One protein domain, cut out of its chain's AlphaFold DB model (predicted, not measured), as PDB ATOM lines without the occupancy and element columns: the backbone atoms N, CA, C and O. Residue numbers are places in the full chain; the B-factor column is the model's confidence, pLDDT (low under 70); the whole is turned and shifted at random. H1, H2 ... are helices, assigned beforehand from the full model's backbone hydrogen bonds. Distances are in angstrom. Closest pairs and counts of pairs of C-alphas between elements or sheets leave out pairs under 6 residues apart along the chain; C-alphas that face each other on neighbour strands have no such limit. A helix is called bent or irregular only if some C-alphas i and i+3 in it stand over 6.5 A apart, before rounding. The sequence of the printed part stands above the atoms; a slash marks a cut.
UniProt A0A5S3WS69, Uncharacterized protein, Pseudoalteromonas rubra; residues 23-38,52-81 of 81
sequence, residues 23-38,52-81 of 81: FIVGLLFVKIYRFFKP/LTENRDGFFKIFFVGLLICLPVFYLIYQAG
ATOM      1  N   PHE A  23      92.933  65.188  23.784       89.00
ATOM      2  CA  PHE A  23      91.891  66.154  24.127       89.00
ATOM      3  C   PHE A  23      90.777  66.226  23.065       89.00
ATOM      4  O   PHE A  23      89.593  66.150  23.401       89.00
ATOM      5  N   ILE A  24      91.140  66.306  21.779       90.50
ATOM      6  CA  ILE A  24      90.176  66.321  20.666       90.50
ATOM      7  C   ILE A  24      89.403  64.998  20.592       90.50
ATOM      8  O   ILE A  24      88.179  65.012  20.447       90.50
ATOM      9  N   VAL A  25      90.088  63.860  20.733       91.50
ATOM     10  CA  VAL A  25      89.454  62.529  20.730       91.50
ATOM     11  C   VAL A  25      88.455  62.404  21.879       91.50
ATOM     12  O   VAL A  25      87.322  61.975  21.663       91.50
ATOM     13  N   GLY A  26      88.829  62.851  23.077       87.12
ATOM     14  CA  GLY A  26      87.943  62.897  24.235       87.12
ATOM     15  C   GLY A  26      86.699  63.748  23.984       87.12
ATOM     16  O   GLY A  26      85.588  63.320  24.298       87.12
ATOM     17  N   LEU A  27      86.856  64.930  23.373       87.06
ATOM     18  CA  LEU A  27      85.730  65.807  23.032       87.06
ATOM     19  C   LEU A  27      84.774  65.147  22.038       87.06
ATOM     20  O   LEU A  27      83.560  65.169  22.252       87.06
ATOM     21  N   LEU A  28      85.309  64.552  20.971       88.88
ATOM     22  CA  LEU A  28      84.508  63.844  19.975       88.88
ATOM     23  C   LEU A  28      83.764  62.670  20.608       88.88
ATOM     24  O   LEU A  28      82.565  62.519  20.379       88.88
ATOM     25  N   PHE A  29      84.434  61.890  21.453       87.12
ATOM     26  CA  PHE A  29      83.828  60.727  22.087       87.12
ATOM     27  C   PHE A  29      82.715  61.119  23.060       87.12
ATOM     28  O   PHE A  29      81.629  60.550  23.005       87.12
ATOM     29  N   VAL A  30      82.927  62.139  23.897       83.56
ATOM     30  CA  VAL A  30      81.881  62.653  24.798       83.56
ATOM     31  C   VAL A  30      80.716  63.245  24.004       83.56
ATOM     32  O   VAL A  30      79.561  63.065  24.391       83.56
ATOM     33  N   LYS A  31      80.987  63.911  22.877       84.69
ATOM     34  CA  LYS A  31      79.948  64.455  21.998       84.69
ATOM     35  C   LYS A  31      79.116  63.349  21.342       84.69
ATOM     36  O   LYS A  31      77.893  63.439  21.358       84.69
ATOM     37  N   ILE A  32      79.759  62.300  20.831       85.31
ATOM     38  CA  ILE A  32      79.089  61.119  20.263       85.31
ATOM     39  C   ILE A  32      78.302  60.383  21.350       85.31
ATOM     40  O   ILE A  32      77.136  60.053  21.158       85.31
ATOM     41  N   TYR A  33      78.900  60.182  22.521       81.88
ATOM     42  CA  TYR A  33      78.246  59.529  23.648       81.88
ATOM     43  C   TYR A  33      76.979  60.282  24.085       81.88
ATOM     44  O   TYR A  33      75.933  59.664  24.267       81.88
ATOM     45  N   ARG A  34      77.037  61.620  24.166       78.94
ATOM     46  CA  ARG A  34      75.862  62.474  24.429       78.94
ATOM     47  C   ARG A  34      74.820  62.434  23.311       78.94
ATOM     48  O   ARG A  34      73.645  62.626  23.591       78.94
ATOM     49  N   PHE A  35      75.235  62.210  22.066       79.12
ATOM     50  CA  PHE A  35      74.317  62.083  20.933       79.12
ATOM     51  C   PHE A  35      73.519  60.771  20.987       79.12
ATOM     52  O   PHE A  35      72.315  60.785  20.761       79.12
ATOM     53  N   PHE A  36      74.167  59.649  21.321       78.12
ATOM     54  CA  PHE A  36      73.501  58.341  21.414       78.12
ATOM     55  C   PHE A  36      72.719  58.140  22.709       78.12
ATOM     56  O   PHE A  36      71.690  57.468  22.714       78.12
ATOM     57  N   LYS A  37      73.206  58.711  23.810       69.44
ATOM     58  CA  LYS A  37      72.523  58.701  25.094       69.44
ATOM     59  C   LYS A  37      72.315  60.154  25.509       69.44
ATOM     60  O   LYS A  37      73.160  60.684  26.242       69.44
ATOM     61  N   PRO A  38      71.241  60.821  25.035       59.50
ATOM     62  CA  PRO A  38      70.833  62.070  25.649       59.50
ATOM     63  C   PRO A  38      70.591  61.725  27.113       59.50
ATOM     64  O   PRO A  38      69.707  60.938  27.439       59.50
ATOM     65  N   LEU A  52      80.081  74.521  40.918       56.31
ATOM     66  CA  LEU A  52      81.409  75.139  40.784       56.31
ATOM     67  C   LEU A  52      82.543  74.102  40.702       56.31
ATOM     68  O   LEU A  52      83.554  74.360  40.051       56.31
ATOM     69  N   THR A  53      82.376  72.929  41.322       55.06
ATOM     70  CA  THR A  53      83.364  71.832  41.267       55.06
ATOM     71  C   THR A  53      83.233  71.036  39.968       55.06
ATOM     72  O   THR A  53      84.235  70.743  39.315       55.06
ATOM     73  N   GLU A  54      82.001  70.782  39.523       54.69
ATOM     74  CA  GLU A  54      81.715  69.980  38.328       54.69
ATOM     75  C   GLU A  54      82.296  70.577  37.032       54.69
ATOM     76  O   GLU A  54      82.707  69.850  36.126       54.69
ATOM     77  N   ASN A  55      82.422  71.905  36.961       56.59
ATOM     78  CA  ASN A  55      82.970  72.579  35.786       56.59
ATOM     79  C   ASN A  55      84.497  72.380  35.636       56.59
ATOM     80  O   ASN A  55      85.019  72.380  34.520       56.59
ATOM     81  N   ARG A  56      85.231  72.157  36.739       57.47
ATOM     82  CA  ARG A  56      86.692  71.947  36.700       57.47
ATOM     83  C   ARG A  56      87.065  70.510  36.330       57.47
ATOM     84  O   ARG A  56      88.045  70.294  35.615       57.47
ATOM     85  N   ASP A  57      86.261  69.539  36.756       59.72
ATOM     86  CA  ASP A  57      86.504  68.119  36.479       59.72
ATOM     87  C   ASP A  57      86.130  67.722  35.041       59.72
ATOM     88  O   ASP A  57      86.643  66.733  34.515       59.72
ATOM     89  N   GLY A  58      85.309  68.527  34.354       73.56
ATOM     90  CA  GLY A  58      84.921  68.302  32.960       73.56
ATOM     91  C   GLY A  58      86.108  68.229  31.992       73.56
ATOM     92  O   GLY A  58      86.189  67.288  31.202       73.56
ATOM     93  N   PHE A  59      87.062  69.165  32.082       79.44
ATOM     94  CA  PHE A  59      88.252  69.174  31.218       79.44
ATOM     95  C   PHE A  59      89.109  67.917  31.415       79.44
ATOM     96  O   PHE A  59      89.431  67.226  30.447       79.44
ATOM     97  N   PHE A  60      89.436  67.590  32.670       82.50
ATOM     98  CA  PHE A  60      90.257  66.423  32.996       82.50
ATOM     99  C   PHE A  60      89.562  65.118  32.626       82.50
ATOM    100  O   PHE A  60      90.210  64.227  32.086       82.50
ATOM    101  N   LYS A  61      88.245  65.013  32.834       83.56
ATOM    102  CA  LYS A  61      87.460  63.842  32.430       83.56
ATOM    103  C   LYS A  61      87.519  63.624  30.920       83.56
ATOM    104  O   LYS A  61      87.756  62.505  30.478       83.56
ATOM    105  N   ILE A  62      87.349  64.683  30.130       86.00
ATOM    106  CA  ILE A  62      87.420  64.622  28.663       86.00
ATOM    107  C   ILE A  62      88.824  64.208  28.213       86.00
ATOM    108  O   ILE A  62      88.966  63.271  27.428       86.00
ATOM    109  N   PHE A  63      89.857  64.861  28.746       85.44
ATOM    110  CA  PHE A  63      91.246  64.546  28.430       85.44
ATOM    111  C   PHE A  63      91.616  63.104  28.805       85.44
ATOM    112  O   PHE A  63      92.220  62.397  28.003       85.44
ATOM    113  N   PHE A  64      91.209  62.643  29.989       88.00
ATOM    114  CA  PHE A  64      91.494  61.294  30.471       88.00
ATOM    115  C   PHE A  64      90.795  60.228  29.627       88.00
ATOM    116  O   PHE A  64      91.425  59.247  29.247       88.00
ATOM    117  N   VAL A  65      89.521  60.439  29.270       87.56
ATOM    118  CA  VAL A  65      88.789  59.551  28.349       87.56
ATOM    119  C   VAL A  65      89.501  59.477  27.001       87.56
ATOM    120  O   VAL A  65      89.727  58.386  26.483       87.56
ATOM    121  N   GLY A  66      89.903  60.624  26.457       87.62
ATOM    122  CA  GLY A  66      90.656  60.682  25.213       87.62
ATOM    123  C   GLY A  66      92.003  59.964  25.279       87.62
ATOM    124  O   GLY A  66      92.322  59.193  24.378       87.62
ATOM    125  N   LEU A  67      92.760  60.140  26.365       88.31
ATOM    126  CA  LEU A  67      94.012  59.415  26.595       88.31
ATOM    127  C   LEU A  67      93.799  57.906  26.674       88.31
ATOM    128  O   LEU A  67      94.554  57.166  26.056       88.31
ATOM    129  N   LEU A  68      92.778  57.455  27.402       89.62
ATOM    130  CA  LEU A  68      92.471  56.034  27.576       89.62
ATOM    131  C   LEU A  68      92.151  55.372  26.227       89.62
ATOM    132  O   LEU A  68      92.595  54.260  25.963       89.62
ATOM    133  N   ILE A  69      91.452  56.090  25.343       88.12
ATOM    134  CA  ILE A  69      91.154  55.644  23.975       88.12
ATOM    135  C   ILE A  69      92.405  55.684  23.087       88.12
ATOM    136  O   ILE A  69      92.628  54.773  22.292       88.12
ATOM    137  N   CYS A  70      93.235  56.722  23.206       88.56
ATOM    138  CA  CYS A  70      94.455  56.849  22.411       88.56
ATOM    139  C   CYS A  70      95.566  55.882  22.847       88.56
ATOM    140  O   CYS A  70      96.402  55.533  22.023       88.56
ATOM    141  N   LEU A  71      95.585  55.420  24.099       87.62
ATOM    142  CA  LEU A  71      96.607  54.518  24.642       87.62
ATOM    143  C   LEU A  71      96.791  53.219  23.829       87.62
ATOM    144  O   LEU A  71      97.922  52.949  23.420       87.62
ATOM    145  N   PRO A  72      95.737  52.431  23.523       89.00
ATOM    146  CA  PRO A  72      95.874  51.258  22.659       89.00
ATOM    147  C   PRO A  72      96.305  51.630  21.234       89.00
ATOM    148  O   PRO A  72      97.078  50.899  20.625       89.00
ATOM    149  N   VAL A  73      95.869  52.782  20.712       85.19
ATOM    150  CA  VAL A  73      96.285  53.265  19.384       85.19
ATOM    151  C   VAL A  73      97.784  53.571  19.368       85.19
ATOM    152  O   VAL A  73      98.489  53.131  18.465       85.19
ATOM    153  N   PHE A  74      98.293  54.261  20.389       86.31
ATOM    154  CA  PHE A  74      99.720  54.532  20.538       86.31
ATOM    155  C   PHE A  74     100.533  53.253  20.721       86.31
ATOM    156  O   PHE A  74     101.607  53.142  20.138       86.31
ATOM    157  N   TYR A  75     100.018  52.278  21.472       88.94
ATOM    158  CA  TYR A  75     100.669  50.980  21.631       88.94
ATOM    159  C   TYR A  75     100.806  50.237  20.295       88.94
ATOM    160  O   TYR A  75     101.881  49.733  19.981       88.94
ATOM    161  N   LEU A  76      99.751  50.227  19.472       88.88
ATOM    162  CA  LEU A  76      99.793  49.608  18.145       88.88
ATOM    163  C   LEU A  76     100.745  50.337  17.191       88.88
ATOM    164  O   LEU A  76     101.488  49.684  16.464       88.88
ATOM    165  N   ILE A  77     100.759  51.673  17.206       85.94
ATOM    166  CA  ILE A  77     101.709  52.468  16.411       85.94
ATOM    167  C   ILE A  77     103.147  52.173  16.846       85.94
ATOM    168  O   ILE A  77     104.008  51.996  15.993       85.94
ATOM    169  N   TYR A  78     103.398  52.088  18.155       86.31
ATOM    170  CA  TYR A  78     104.713  51.741  18.692       86.31
ATOM    171  C   TYR A  78     105.152  50.331  18.287       86.31
ATOM    172  O   TYR A  78     106.324  50.120  18.023       86.31
ATOM    173  N   GLN A  79     104.227  49.372  18.222       90.44
ATOM    174  CA  GLN A  79     104.536  48.017  17.759       90.44
ATOM    175  C   GLN A  79     104.785  47.947  16.241       90.44
ATOM    176  O   GLN A  79     105.489  47.052  15.779       90.44
ATOM    177  N   ALA A  80     104.163  48.836  15.462       79.56
ATOM    178  CA  ALA A  80     104.249  48.849  14.004       79.56
ATOM    179  C   ALA A  80     105.479  49.594  13.450       79.56
ATOM    180  O   ALA A  80     105.784  49.428  12.267       79.56
ATOM    181  N   GLY A  81     106.138  50.426  14.263       66.06
ATOM    182  CA  GLY A  81     107.379  51.139  13.927       66.06
ATOM    183  C   GLY A  81     108.610  50.460  14.503       66.06
ATOM    184  O   GLY A  81     109.670  50.566  13.849       66.06
TER     185      GLY A  81
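This is residues 23 to 38 and 52 to 81 of the 81 residues of an uncharacterized protein of Pseudoalteromonas rubra (UniProt A0A5S3WS69). One long, bent but nearly straight helix, H2, makes the length, and a shorter helix, H1, joins its side near the middle like the leg of a T, residues 31 to 38 sticking out. The printed part has 46 residues, with two named helices, H1 then H2, and no named strand; the class is all helix. It is loose, with a radius of gyration of the C-alphas of 13.1 A, and flat, spanning 44 by 24 by 12 A.

H1, residues 23 to 36, begins at C-alpha 23 (91.891, 66.154, 24.127) and is 20.2 A long. H2, residues 52 to 80, was assigned as one helix by its hydrogen bonds but is bent: C-alphas 69 and 72 are 6.6 A apart. Arm H2a, residues 52 to 69, measures 27.5 A, with a kink of 26 degrees near residue 60. Arm H2b, residues 72 to 80, measures 12.3 A and ends at C-alpha 80 (104.249, 48.849, 14.004).

H1 touches H2a, about perpendicular at 79 degrees; the closest C-alphas, of Gly 26 and Gly 66, are 3.6 A apart. H2a touches H1 with residues 62 to 69 alone. H1 and H2b are apart. The lines of H2a and H2b stand at a shallow tilt of 29 degrees. Every O i to N i+4 pair is within hydrogen-bond range in H1 and H2b, and 11 of 14 in H2a.

The C-alphas farthest apart, of Leu 52 and Gly 81, are 44.4 A apart. Residues 39 to 51 are not printed; C-alphas 38 and 52 are 22.6 A apart across the cut. The model's pLDDT is under 70 at residues 37 to 38, 52 to 57 and 81.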